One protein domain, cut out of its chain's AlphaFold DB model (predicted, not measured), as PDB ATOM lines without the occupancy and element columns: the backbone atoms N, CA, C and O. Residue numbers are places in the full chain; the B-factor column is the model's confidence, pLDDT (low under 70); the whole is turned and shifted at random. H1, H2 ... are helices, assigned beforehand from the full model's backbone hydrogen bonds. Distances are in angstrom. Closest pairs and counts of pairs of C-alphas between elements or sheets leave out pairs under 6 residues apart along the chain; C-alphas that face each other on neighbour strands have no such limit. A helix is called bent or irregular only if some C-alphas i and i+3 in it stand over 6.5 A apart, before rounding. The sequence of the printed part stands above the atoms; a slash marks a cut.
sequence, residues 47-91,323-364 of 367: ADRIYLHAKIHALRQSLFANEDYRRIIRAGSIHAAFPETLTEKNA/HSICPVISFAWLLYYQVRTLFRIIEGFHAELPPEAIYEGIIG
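What this domain is: This is residues 47 to 91 and 323 to 364 of the 367 residues of an uncharacterized protein of Chrysiogenales bacterium (UniProt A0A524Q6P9). One long helix, H4, makes the long axis of an elongated, loosely built body; H1 and then H2 follow one another along it in the same direction, and the short H5 folds back near the last residues of H4, packing on both H4 and H2. The long link of residues 75 to 87 and the four-residue H3 lie off to one side of this body, with H3 touching no helix. The printed part has 87 residues with five named helices, H1 to H5 in order along the chain, and no named strand; the class is all helix. It is loose, with a radius of gyration of the C-alphas of 15.4 A, and its C-alphas span 48 by 30 by 17 A.

How they stand to each other: H1, residues 47 to 62, touches H4, residues 326 to 350, with residues 53 to 60 alone, on residues 327 to 331 of H4. Their closest C-alphas are those of His 53 and Pro 327, 6.9 A apart; they run the same way at a shallow tilt of 34 degrees, only just short of steep. H2, residues 66 to 74, is apart from H1 and close but not clearly touching H4, the closest C-alphas being those of Ile 73 and Ile 345 at 7.0 A; the two run the same way at a shallow tilt of 19 degrees. H2 touches H5, residues 355 to 360, with the C-alphas of Ile 73 and Pro 355 closest at 5.9 A; they run opposite ways at a steep tilt of 35.0 degrees, only just steep. H5 also touches H4, on residues 344 to 349 alone; the closest C-alphas are those of Gly 348 and Ile 358, 5.6 A apart, and the two run opposite ways at a steep tilt of 45 degrees. H3, residues 88 to 91, is apart from H1, H2, H4 and H5. The helix packing is mostly crossed, only just: 1 of 3 touching pairs is at a shallow tilt. In H2, H4 and H5 every O i to N i+4 pair is within hydrogen-bond range; in H1 10 of 12 are, and H3 is too short for such a pair.

Where its parts are: H1 begins at C-alpha 47 (23.640, 29.487, 51.815) and is 23.2 A long; it is neither bent nor irregular, but only just: C-alphas 58 and 61 are 6.2 A apart. H2 measures 12.3 A and H3 5.0 A. H4, the longest helix, covers 36.4 A from C-alpha 326 (38.244, 20.010, 50.070) to C-alpha 350 (32.664, -5.193, 24.460). H5 measures 8.7 A and ends at C-alpha 360 (43.695, -5.691, 36.283).

The domain as a whole: The outline is elongated, only just, and the C-alphas farthest apart are those of Ala 47 and Glu 352, at 48.8 A. Residues 92 to 322 are not printed, and C-alphas 91 and 323 are 39.7 A apart across this cut. The links from H1 to H2 and from H4 to H5 are tight, while that from H2 to H3 is long, with 13 residues. The mean pLDDT of the printed part is 89.0; residue 47 and residues 363 to 364 are under 70.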
ATOM      1  N   ALA A  47      24.607  30.575  51.662       69.62
ATOM      2  CA  ALA A  47      23.640  29.487  51.815       69.62
ATOM      3  C   ALA A  47      23.805  28.415  50.720       69.62
ATOM      4  O   ALA A  47      23.939  27.233  51.036       69.62
ATOM      5  N   ASP A  48      23.919  28.831  49.458       82.25
ATOM      6  CA  ASP A  48      24.164  27.993  48.279       82.25
ATOM      7  C   ASP A  48      25.463  27.195  48.418       82.25
ATOM      8  O   ASP A  48      25.536  26.029  48.028       82.25
ATOM      9  N   ARG A  49      26.500  27.799  49.020       85.44
ATOM     10  CA  ARG A  49      27.769  27.123  49.303       85.44
ATOM     11  C   ARG A  49      27.604  26.034  50.362       85.44
ATOM     12  O   ARG A  49      28.041  24.910  50.130       85.44
ATOM     13  N   ILE A  50      26.963  26.324  51.498       87.44
ATOM     14  CA  ILE A  50      26.714  25.310  52.540       87.44
ATOM     15  C   ILE A  50      25.828  24.183  51.995       87.44
ATOM     16  O   ILE A  50      26.142  23.009  52.192       87.44
ATOM     17  N   TYR A  51      24.770  24.530  51.259       90.19
ATOM     18  CA  TYR A  51      23.892  23.573  50.595       90.19
ATOM     19  C   TYR A  51      24.658  22.682  49.609       90.19
ATOM     20  O   TYR A  51      24.518  21.460  49.663       90.19
ATOM     21  N   LEU A  52      25.523  23.257  48.763       91.88
ATOM     22  CA  LEU A  52      26.362  22.479  47.854       91.88
ATOM     23  C   LEU A  52      27.282  21.520  48.620       91.88
ATOM     24  O   LEU A  52      27.369  20.356  48.244       91.88
ATOM     25  N   HIS A  53      27.950  21.976  49.683       93.62
ATOM     26  CA  HIS A  53      28.852  21.122  50.462       93.62
ATOM     27  C   HIS A  53      28.082  19.960  51.102       93.62
ATOM     28  O   HIS A  53      28.476  18.807  50.941       93.62
ATOM     29  N   ALA A  54      26.935  20.229  51.734       93.12
ATOM     30  CA  ALA A  54      26.063  19.191  52.283       93.12
ATOM     31  C   ALA A  54      25.588  18.200  51.201       93.12
ATOM     32  O   ALA A  54      25.647  16.985  51.402       93.12
ATOM     33  N   LYS A  55      25.190  18.699  50.023       93.94
ATOM     34  CA  LYS A  55      24.777  17.878  48.876       93.94
ATOM     35  C   LYS A  55      25.930  17.017  48.342       93.94
ATOM     36  O   LYS A  55      25.722  15.838  48.080       93.94
ATOM     37  N   ILE A  56      27.146  17.555  48.244       95.31
ATOM     38  CA  ILE A  56      28.358  16.813  47.856       95.31
ATOM     39  C   ILE A  56      28.722  15.748  48.901       95.31
ATOM     40  O   ILE A  56      29.069  14.629  48.532       95.31
ATOM     41  N   HIS A  57      28.572  16.035  50.195       94.25
ATOM     42  CA  HIS A  57      28.759  15.041  51.256       94.25
ATOM     43  C   HIS A  57      27.728  13.905  51.201       94.25
ATOM     44  O   HIS A  57      28.102  12.749  51.398       94.25
ATOM     45  N   ALA A  58      26.468  14.187  50.860       93.81
ATOM     46  CA  ALA A  58      25.476  13.141  50.595       93.81
ATOM     47  C   ALA A  58      25.843  12.312  49.346       93.81
ATOM     48  O   ALA A  58      25.840  11.080  49.385       93.81
ATOM     49  N   LEU A  59      26.235  12.980  48.256       94.81
ATOM     50  CA  LEU A  59      26.627  12.354  46.987       94.81
ATOM     51  C   LEU A  59      27.978  11.628  47.036       94.81
ATOM     52  O   LEU A  59      28.255  10.811  46.163       94.81
ATOM     53  N   ARG A  60      28.805  11.812  48.074       93.88
ATOM     54  CA  ARG A  60      29.997  10.970  48.282       93.88
ATOM     55  C   ARG A  60      29.637   9.482  48.341       93.88
ATOM     56  O   ARG A  60      30.470   8.664  47.965       93.88
ATOM     57  N   GLN A  61      28.413   9.137  48.759       89.81
ATOM     58  CA  GLN A  61      27.903   7.759  48.786       89.81
ATOM     59  C   GLN A  61      27.511   7.206  47.403       89.81
ATOM     60  O   GLN A  61      27.335   5.999  47.288       89.81
ATOM     61  N   SER A  62      27.375   8.041  46.363       89.69
ATOM     62  CA  SER A  62      27.152   7.591  44.975       89.69
ATOM     63  C   SER A  62      28.447   7.457  44.164       89.69
ATOM     64  O   SER A  62      28.395   7.193  42.964       89.69
ATOM     65  N   LEU A  63      29.607   7.660  44.799       93.94
ATOM     66  CA  LEU A  63      30.905   7.323  44.223       93.94
ATOM     67  C   LEU A  63      31.268   5.878  44.588       93.94
ATOM     68  O   LEU A  63      31.309   5.522  45.767       93.94
ATOM     69  N   PHE A  64      31.539   5.074  43.566       92.50
ATOM     70  CA  PHE A  64      31.823   3.648  43.633       92.50
ATOM     71  C   PHE A  64      33.171   3.349  44.294       92.50
ATOM     72  O   PHE A  64      34.205   3.937  43.961       92.50
ATOM     73  N   ALA A  65      33.158   2.380  45.205       90.25
ATOM     74  CA  ALA A  65      34.349   1.754  45.757       90.25
ATOM     75  C   ALA A  65      34.809   0.572  44.880       90.25
ATOM     76  O   ALA A  65      34.082   0.089  44.011       90.25
ATOM     77  N   ASN A  66      36.001   0.033  45.159       89.62
ATOM     78  CA  ASN A  66      36.554  -1.127  44.441       89.62
ATOM     79  C   ASN A  66      35.598  -2.338  44.417       89.62
ATOM     80  O   ASN A  66      35.533  -3.049  43.415       89.62
ATOM     81  N   GLU A  67      34.816  -2.557  45.481       90.19
ATOM     82  CA  GLU A  67      33.837  -3.652  45.536       90.19
ATOM     83  C   GLU A  67      32.548  -3.370  44.745       90.19
ATOM     84  O   GLU A  67      31.845  -4.311  44.384       90.19
ATOM     85  N   ASP A  68      32.219  -2.109  44.442       91.88
ATOM     86  CA  ASP A  68      31.163  -1.802  43.468       91.88
ATOM     87  C   ASP A  68      31.639  -2.200  42.068       91.88
ATOM     88  O   ASP A  68      30.980  -3.003  41.416       91.88
ATOM     89  N   TYR A  69      32.834  -1.759  41.649       93.00
ATOM     90  CA  TYR A  69      33.401  -2.140  40.349       93.00
ATOM     91  C   TYR A  69      33.528  -3.664  40.186       93.00
ATOM     92  O   TYR A  69      33.130  -4.193  39.151       93.00
ATOM     93  N   ARG A  70      33.979  -4.397  41.217       91.56
ATOM     94  CA  ARG A  70      33.993  -5.876  41.209       91.56
ATOM     95  C   ARG A  70      32.608  -6.481  40.994       91.56
ATOM     96  O   ARG A  70      32.492  -7.454  40.257       91.56
ATOM     97  N   ARG A  71      31.562  -5.934  41.624       91.62
ATOM     98  CA  ARG A  71      30.179  -6.399  41.428       91.62
ATOM     99  C   ARG A  71      29.681  -6.132  40.010       91.62
ATOM    100  O   ARG A  71      29.058  -7.020  39.443       91.62
ATOM    101  N   ILE A  72      30.004  -4.976  39.424       93.00
ATOM    102  CA  ILE A  72      29.686  -4.668  38.019       93.00
ATOM    103  C   ILE A  72      30.376  -5.676  37.090       93.00
ATOM    104  O   ILE A  72      29.709  -6.314  36.282       93.00
ATOM    105  N   ILE A  73      31.690  -5.870  37.246       93.50
ATOM    106  CA  ILE A  73      32.496  -6.781  36.415       93.50
ATOM    107  C   ILE A  73      31.983  -8.229  36.521       93.50
ATOM    108  O   ILE A  73      31.741  -8.866  35.500       93.50
ATOM    109  N   ARG A  74      31.722  -8.729  37.739       91.56
ATOM    110  CA  ARG A  74      31.154 -10.074  37.970       91.56
ATOM    111  C   ARG A  74      29.743 -10.261  37.407       91.56
ATOM    112  O   ARG A  74      29.365 -11.392  37.126       91.56
ATOM    113  N   ALA A  75      28.963  -9.191  37.259       90.06
ATOM    114  CA  ALA A  75      27.646  -9.257  36.629       90.06
ATOM    115  C   ALA A  75      27.721  -9.388  35.094       90.06
ATOM    116  O   ALA A  75      26.689  -9.605  34.462       90.06
ATOM    117  N   GLY A  76      28.906  -9.231  34.487       87.38
ATOM    118  CA  GLY A  76      29.133  -9.399  33.047       87.38
ATOM    119  C   GLY A  76      28.436  -8.365  32.155       87.38
ATOM    120  O   GLY A  76      28.452  -8.499  30.937       87.38
ATOM    121  N   SER A  77      27.792  -7.347  32.734       85.62
ATOM    122  CA  SER A  77      27.074  -6.326  31.978       85.62
ATOM    123  C   SER A  77      26.952  -5.020  32.752       85.62
ATOM    124  O   SER A  77      26.532  -4.987  33.910       85.62
ATOM    125  N   ILE A  78      27.226  -3.913  32.063       87.19
ATOM    126  CA  ILE A  78      27.019  -2.558  32.583       87.19
ATOM    127  C   ILE A  78      25.525  -2.256  32.833       87.19
ATOM    128  O   ILE A  78      25.197  -1.441  33.695       87.19
ATOM    129  N   HIS A  79      24.610  -2.971  32.160       87.12
ATOM    130  CA  HIS A  79      23.162  -2.874  32.387       87.12
ATOM    131  C   HIS A  79      22.777  -3.194  33.837       87.12
ATOM    132  O   HIS A  79      21.951  -2.497  34.414       87.12
ATOM    133  N   ALA A  80      23.426  -4.182  34.464       83.00
ATOM    134  CA  ALA A  80      23.148  -4.563  35.850       83.00
ATOM    135  C   ALA A  80      23.466  -3.441  36.860       83.00
ATOM    136  O   ALA A  80      22.900  -3.411  37.952       83.00
ATOM    137  N   ALA A  81      24.352  -2.510  36.493       83.44
ATOM    138  CA  ALA A  81      24.708  -1.342  37.294       83.44
ATOM    139  C   ALA A  81      23.808  -0.123  37.024       83.44
ATOM    140  O   ALA A  81      23.624   0.709  37.910       83.44
ATOM    141  N   PHE A  82      23.250  -0.019  35.813       86.31
ATOM    142  CA  PHE A  82      22.467   1.131  35.348       86.31
ATOM    143  C   PHE A  82      21.148   0.730  34.643       86.31
ATOM    144  O   PHE A  82      20.881   1.221  33.541       86.31
ATOM    145  N   PRO A  83      20.289  -0.117  35.248       81.38
ATOM    146  CA  PRO A  83      19.110  -0.681  34.573       81.38
ATOM    147  C   PRO A  83      18.019   0.358  34.263       81.38
ATOM    148  O   PRO A  83      17.168   0.141  33.409       81.38
ATOM    149  N   GLU A  84      18.033   1.507  34.944       83.50
ATOM    150  CA  GLU A  84      17.121   2.632  34.676       83.50
ATOM    151  C   GLU A  84      17.629   3.566  33.560       83.50
ATOM    152  O   GLU A  84      16.897   4.436  33.098       83.50
ATOM    153  N   THR A  85      18.897   3.435  33.154       81.25
ATOM    154  CA  THR A  85      19.578   4.342  32.202       81.25
ATOM    155  C   THR A  85      19.910   3.649  30.884       81.25
ATOM    156  O   THR A  85      19.865   4.267  29.821       81.25
ATOM    157  N   LEU A  86      20.237   2.360  30.944       83.12
ATOM    158  CA  LEU A  86      20.514   1.519  29.791       83.12
ATOM    159  C   LEU A  86      19.347   0.559  29.575       83.12
ATOM    160  O   LEU A  86      18.818  -0.003  30.523       83.12
ATOM    161  N   THR A  87      18.989   0.327  28.317       81.31
ATOM    162  CA  THR A  87      18.267  -0.886  27.918       81.31
ATOM    163  C   THR A  87      19.290  -1.957  27.547       81.31
ATOM    164  O   THR A  87      20.402  -1.612  27.146       81.31
ATOM    165  N   GLU A  88      18.930  -3.240  27.595       74.44
ATOM    166  CA  GLU A  88      19.830  -4.335  27.184       74.44
ATOM    167  C   GLU A  88      20.422  -4.111  25.778       74.44
ATOM    168  O   GLU A  88      21.627  -4.242  25.580       74.44
ATOM    169  N   LYS A  89      19.600  -3.647  24.825       75.38
ATOM    170  CA  LYS A  89      20.034  -3.302  23.460       75.38
ATOM    171  C   LYS A  89      21.023  -2.128  23.405       75.38
ATOM    172  O   LYS A  89      21.890  -2.102  22.535       75.38
ATOM    173  N   ASN A  90      20.888  -1.140  24.290       76.19
ATOM    174  CA  ASN A  90      21.859  -0.047  24.376       76.19
ATOM    175  C   ASN A  90      23.140  -0.494  25.096       76.19
ATOM    176  O   ASN A  90      24.204   0.001  24.750       76.19
ATOM    177  N   ALA A  91      23.048  -1.437  26.041       75.62
ATOM    178  CA  ALA A  91      24.178  -1.972  26.803       75.62
ATOM    179  C   ALA A  91      25.151  -2.828  25.965       75.62
ATOM    180  O   ALA A  91      26.306  -2.992  26.349       75.62
ATOM    181  N   HIS A 323      34.064  22.731  55.474       88.88
ATOM    182  CA  HIS A 323      33.742  24.118  55.105       88.88
ATOM    183  C   HIS A 323      34.701  24.713  54.064       88.88
ATOM    184  O   HIS A 323      34.432  25.795  53.532       88.88
ATOM    185  N   SER A 324      35.800  24.017  53.772       90.62
ATOM    186  CA  SER A 324      36.770  24.384  52.736       90.62
ATOM    187  C   SER A 324      36.384  23.841  51.359       90.62
ATOM    188  O   SER A 324      35.450  23.055  51.215       90.62
ATOM    189  N   ILE A 325      37.164  24.182  50.334       92.81
ATOM    190  CA  ILE A 325      37.044  23.580  49.000       92.81
ATOM    191  C   ILE A 325      37.279  22.053  48.968       92.81
ATOM    192  O   ILE A 325      36.871  21.426  47.989       92.81
ATOM    193  N   CYS A 326      37.891  21.442  50.002       93.44
ATOM    194  CA  CYS A 326      38.244  20.010  50.070       93.44
ATOM    195  C   CYS A 326      37.196  19.060  49.464       93.44
ATOM    196  O   CYS A 326      37.565  18.308  48.555       93.44
ATOM    197  N   PRO A 327      35.915  19.074  49.890       95.19
ATOM    198  CA  PRO A 327      34.934  18.108  49.406       95.19
ATOM    199  C   PRO A 327      34.602  18.346  47.931       95.19
ATOM    200  O   PRO A 327      34.436  17.396  47.173       95.19
ATOM    201  N   VAL A 328      34.567  19.614  47.507       95.50
ATOM    202  CA  VAL A 328      34.178  20.043  46.157       95.50
ATOM    203  C   VAL A 328      35.204  19.600  45.115       95.50
ATOM    204  O   VAL A 328      34.850  18.921  44.151       95.50
ATOM    205  N   ILE A 329      36.483  19.940  45.324       95.38
ATOM    206  CA  ILE A 329      37.563  19.570  44.395       95.38
ATOM    207  C   ILE A 329      37.792  18.056  44.376       95.38
ATOM    208  O   ILE A 329      38.009  17.472  43.316       95.38
ATOM    209  N   SER A 330      37.688  17.407  45.537       96.19
ATOM    210  CA  SER A 330      37.901  15.965  45.651       96.19
ATOM    211  C   SER A 330      36.765  15.178  45.002       96.19
ATOM    212  O   SER A 330      37.036  14.248  44.252       96.19
ATOM    213  N   PHE A 331      35.502  15.572  45.207       97.00
ATOM    214  CA  PHE A 331      34.352  14.945  44.547       97.00
ATOM    215  C   PHE A 331      34.438  15.043  43.023       97.00
ATOM    216  O   PHE A 331      34.262  14.036  42.342       97.00
ATOM    217  N   ALA A 332      34.749  16.229  42.490       96.25
ATOM    218  CA  ALA A 332      34.861  16.436  41.048       96.25
ATOM    219  C   ALA A 332      35.962  15.555  40.424       96.25
ATOM    220  O   ALA A 332      35.733  14.918  39.394       96.25
ATOM    221  N   TRP A 333      37.118  15.433  41.086       96.50
ATOM    222  CA  TRP A 333      38.180  14.519  40.659       96.50
ATOM    223  C   TRP A 333      37.792  13.041  40.769       96.50
ATOM    224  O   TRP A 333      38.014  12.289  39.823       96.50
ATOM    225  N   LEU A 334      37.213  12.608  41.890       96.81
ATOM    226  CA  LEU A 334      36.803  11.212  42.072       96.81
ATOM    227  C   LEU A 334      35.736  10.803  41.044       96.81
ATOM    228  O   LEU A 334      35.819   9.710  40.492       96.81
ATOM    229  N   LEU A 335      34.798  11.699  40.716       97.12
ATOM    230  CA  LEU A 335      33.815  11.485  39.653       97.12
ATOM    231  C   LEU A 335      34.469  11.401  38.262       97.12
ATOM    232  O   LEU A 335      34.107  10.531  37.472       97.12
ATOM    233  N   TYR A 336      35.459  12.252  37.971       95.44
ATOM    234  CA  TYR A 336      36.229  12.194  36.720       95.44
ATOM    235  C   TYR A 336      36.899  10.826  36.515       95.44
ATOM    236  O   TYR A 336      36.783  10.231  35.440       95.44
ATOM    237  N   TYR A 337      37.532  10.278  37.557       94.81
ATOM    238  CA  TYR A 337      38.111   8.934  37.483       94.81
ATOM    239  C   TYR A 337      37.061   7.823  37.471       94.81
ATOM    240  O   TYR A 337      37.248   6.854  36.745       94.81
ATOM    241  N   GLN A 338      35.941   7.966  38.184       95.31
ATOM    242  CA  GLN A 338      34.827   7.015  38.116       95.31
ATOM    243  C   GLN A 338      34.294   6.859  36.689       95.31
ATOM    244  O   GLN A 338      34.132   5.736  36.218       95.31
ATOM    245  N   VAL A 339      34.084   7.966  35.971       94.88
ATOM    246  CA  VAL A 339      33.672   7.946  34.559       94.88
ATOM    247  C   VAL A 339      34.704   7.213  33.691       94.88
ATOM    248  O   VAL A 339      34.334   6.307  32.945       94.88
ATOM    249  N   ARG A 340      36.002   7.534  33.828       92.81
ATOM    250  CA  ARG A 340      37.090   6.846  33.099       92.81
ATOM    251  C   ARG A 340      37.149   5.345  33.416       92.81
ATOM    252  O   ARG A 340      37.310   4.539  32.504       92.81
ATOM    253  N   THR A 341      36.977   4.955  34.677       93.38
ATOM    254  CA  THR A 341      36.941   3.548  35.098       93.38
ATOM    255  C   THR A 341      35.740   2.808  34.517       93.38
ATOM    256  O   THR A 341      35.904   1.714  33.983       93.38
ATOM    257  N   LEU A 342      34.541   3.397  34.568       94.19
ATOM    258  CA  LEU A 342      33.347   2.795  33.969       94.19
ATOM    259  C   LEU A 342      33.514   2.600  32.462       94.19
ATOM    260  O   LEU A 342      33.071   1.590  31.928       94.19
ATOM    261  N   PHE A 343      34.206   3.513  31.783       92.50
ATOM    262  CA  PHE A 343      34.471   3.387  30.353       92.50
ATOM    263  C   PHE A 343      35.405   2.217  30.034       92.50
ATOM    264  O   PHE A 343      35.084   1.449  29.131       92.50
ATOM    265  N   ARG A 344      36.456   1.994  30.838       91.62
ATOM    266  CA  ARG A 344      37.311   0.795  30.732       91.62
ATOM    267  C   ARG A 344      36.543  -0.508  30.990       91.62
ATOM    268  O   ARG A 344      36.816  -1.507  30.337       91.62
ATOM    269  N   ILE A 345      35.562  -0.504  31.900       93.38
ATOM    270  CA  ILE A 345      34.679  -1.665  32.131       93.38
ATOM    271  C   ILE A 345      33.818  -1.951  30.892       93.38
ATOM    272  O   ILE A 345      33.746  -3.094  30.453       93.38
ATOM    273  N   ILE A 346      33.190  -0.922  30.310       92.81
ATOM    274  CA  ILE A 346      32.346  -1.065  29.110       92.81
ATOM    275  C   ILE A 346      33.182  -1.539  27.909       92.81
ATOM    276  O   ILE A 346      32.753  -2.426  27.177       92.81
ATOM    277  N   GLU A 347      34.383  -0.984  27.727       91.44
ATOM    278  CA  GLU A 347      35.350  -1.428  26.713       91.44
ATOM    279  C   GLU A 347      35.747  -2.893  26.917       91.44
ATOM    280  O   GLU A 347      35.712  -3.666  25.966       91.44
ATOM    281  N   GLY A 348      36.057  -3.287  28.155       92.00
ATOM    282  CA  GLY A 348      36.419  -4.660  28.495       92.00
ATOM    283  C   GLY A 348      35.304  -5.671  28.222       92.00
ATOM    284  O   GLY A 348      35.581  -6.732  27.671       92.00
ATOM    285  N   PHE A 349      34.048  -5.330  28.533       91.75
ATOM    286  CA  PHE A 349      32.897  -6.166  28.179       91.75
ATOM    287  C   PHE A 349      32.707  -6.284  26.662       91.75
ATOM    288  O   PHE A 349      32.446  -7.376  26.167       91.75
ATOM    289  N   HIS A 350      32.845  -5.184  25.915       89.56
ATOM    290  CA  HIS A 350      32.664  -5.193  24.460       89.56
ATOM    291  C   HIS A 350      33.807  -5.909  23.718       89.56
ATOM    292  O   HIS A 350      33.594  -6.448  22.639       89.56
ATOM    293  N   ALA A 351      35.005  -5.941  24.305       90.06
ATOM    294  CA  ALA A 351      36.153  -6.708  23.824       90.06
ATOM    295  C   ALA A 351      36.195  -8.159  24.359       90.06
ATOM    296  O   ALA A 351      37.225  -8.816  24.227       90.06
ATOM    297  N   GLU A 352      35.111  -8.639  24.985       91.50
ATOM    298  CA  GLU A 352      34.966  -9.995  25.546       91.50
ATOM    299  C   GLU A 352      36.110 -10.409  26.500       91.50
ATOM    300  O   GLU A 352      36.458 -11.585  26.627       91.50
ATOM    301  N   LEU A 353      36.709  -9.438  27.202       91.75
ATOM    302  CA  LEU A 353      37.817  -9.701  28.120       91.75
ATOM    303  C   LEU A 353      37.338 -10.470  29.363       91.75
ATOM    304  O   LEU A 353      36.264 -10.173  29.898       91.75
ATOM    305  N   PRO A 354      38.148 -11.406  29.897       93.00
ATOM    306  CA  PRO A 354      37.809 -12.089  31.137       93.00
ATOM    307  C   PRO A 354      37.732 -11.087  32.310       93.00
ATOM    308  O   PRO A 354      38.500 -10.115  32.332       93.00
ATOM    309  N   PRO A 355      36.852 -11.321  33.306       91.12
ATOM    310  CA  PRO A 355      36.662 -10.449  34.472       91.12
ATOM    311  C   PRO A 355      37.965  -9.993  35.144       91.12
ATOM    312  O   PRO A 355      38.096  -8.837  35.545       91.12
ATOM    313  N   GLU A 356      38.938 -10.895  35.227       90.31
ATOM    314  CA  GLU A 356      40.260 -10.698  35.815       90.31
ATOM    315  C   GLU A 356      41.082  -9.666  35.028       90.31
ATOM    316  O   GLU A 356      41.623  -8.738  35.626       90.31
ATOM    317  N   ALA A 357      41.094  -9.734  33.691       89.81
ATOM    318  CA  ALA A 357      41.802  -8.769  32.847       89.81
ATOM    319  C   ALA A 357      41.158  -7.371  32.901       89.81
ATOM    320  O   ALA A 357      41.863  -6.360  32.962       89.81
ATOM    321  N   ILE A 358      39.819  -7.298  32.952       89.81
ATOM    322  CA  ILE A 358      39.100  -6.027  33.161       89.81
ATOM    323  C   ILE A 358      39.473  -5.438  34.528       89.81
ATOM    324  O   ILE A 358      39.761  -4.246  34.645       89.81
ATOM    325  N   TYR A 359      39.508  -6.273  35.570       87.94
ATOM    326  CA  TYR A 359      39.880  -5.864  36.919       87.94
ATOM    327  C   TYR A 359      41.342  -5.384  37.004       87.94
ATOM    328  O   TYR A 359      41.609  -4.330  37.588       87.94
ATOM    329  N   GLU A 360      42.284  -6.086  36.371       83.69
ATOM    330  CA  GLU A 360      43.695  -5.691  36.283       83.69
ATOM    331  C   GLU A 360      43.882  -4.346  35.554       83.69
ATOM    332  O   GLU A 360      44.621  -3.481  36.033       83.69
ATOM    333  N   GLY A 361      43.135  -4.093  34.472       77.94
ATOM    334  CA  GLY A 361      43.143  -2.811  33.746       77.94
ATOM    335  C   GLY A 361      42.648  -1.592  34.551       77.94
ATOM    336  O   GLY A 361      42.786  -0.443  34.114       77.94
ATOM    337  N   ILE A 362      42.082  -1.815  35.743       78.25
ATOM    338  CA  ILE A 362      41.513  -0.775  36.612       78.25
ATOM    339  C   ILE A 362      42.253  -0.733  37.953       78.25
ATOM    340  O   ILE A 362      42.866   0.279  38.309       78.25
ATOM    341  N   ILE A 363      42.236  -1.839  38.696       63.16
ATOM    342  CA  ILE A 363      42.777  -1.955  40.060       63.16
ATOM    343  C   ILE A 363      44.161  -2.616  40.066       63.16
ATOM    344  O   ILE A 363      44.960  -2.320  40.950       63.16
ATOM    345  N   GLY A 364      44.519  -3.344  39.002       56.41
ATOM    346  CA  GLY A 364      45.854  -3.915  38.807       56.41
ATOM    347  C   GLY A 364      46.210  -4.954  39.857       56.41
ATOM    348  O   GLY A 364      45.408  -5.290  40.727       56.41
TER     349      GLY A 364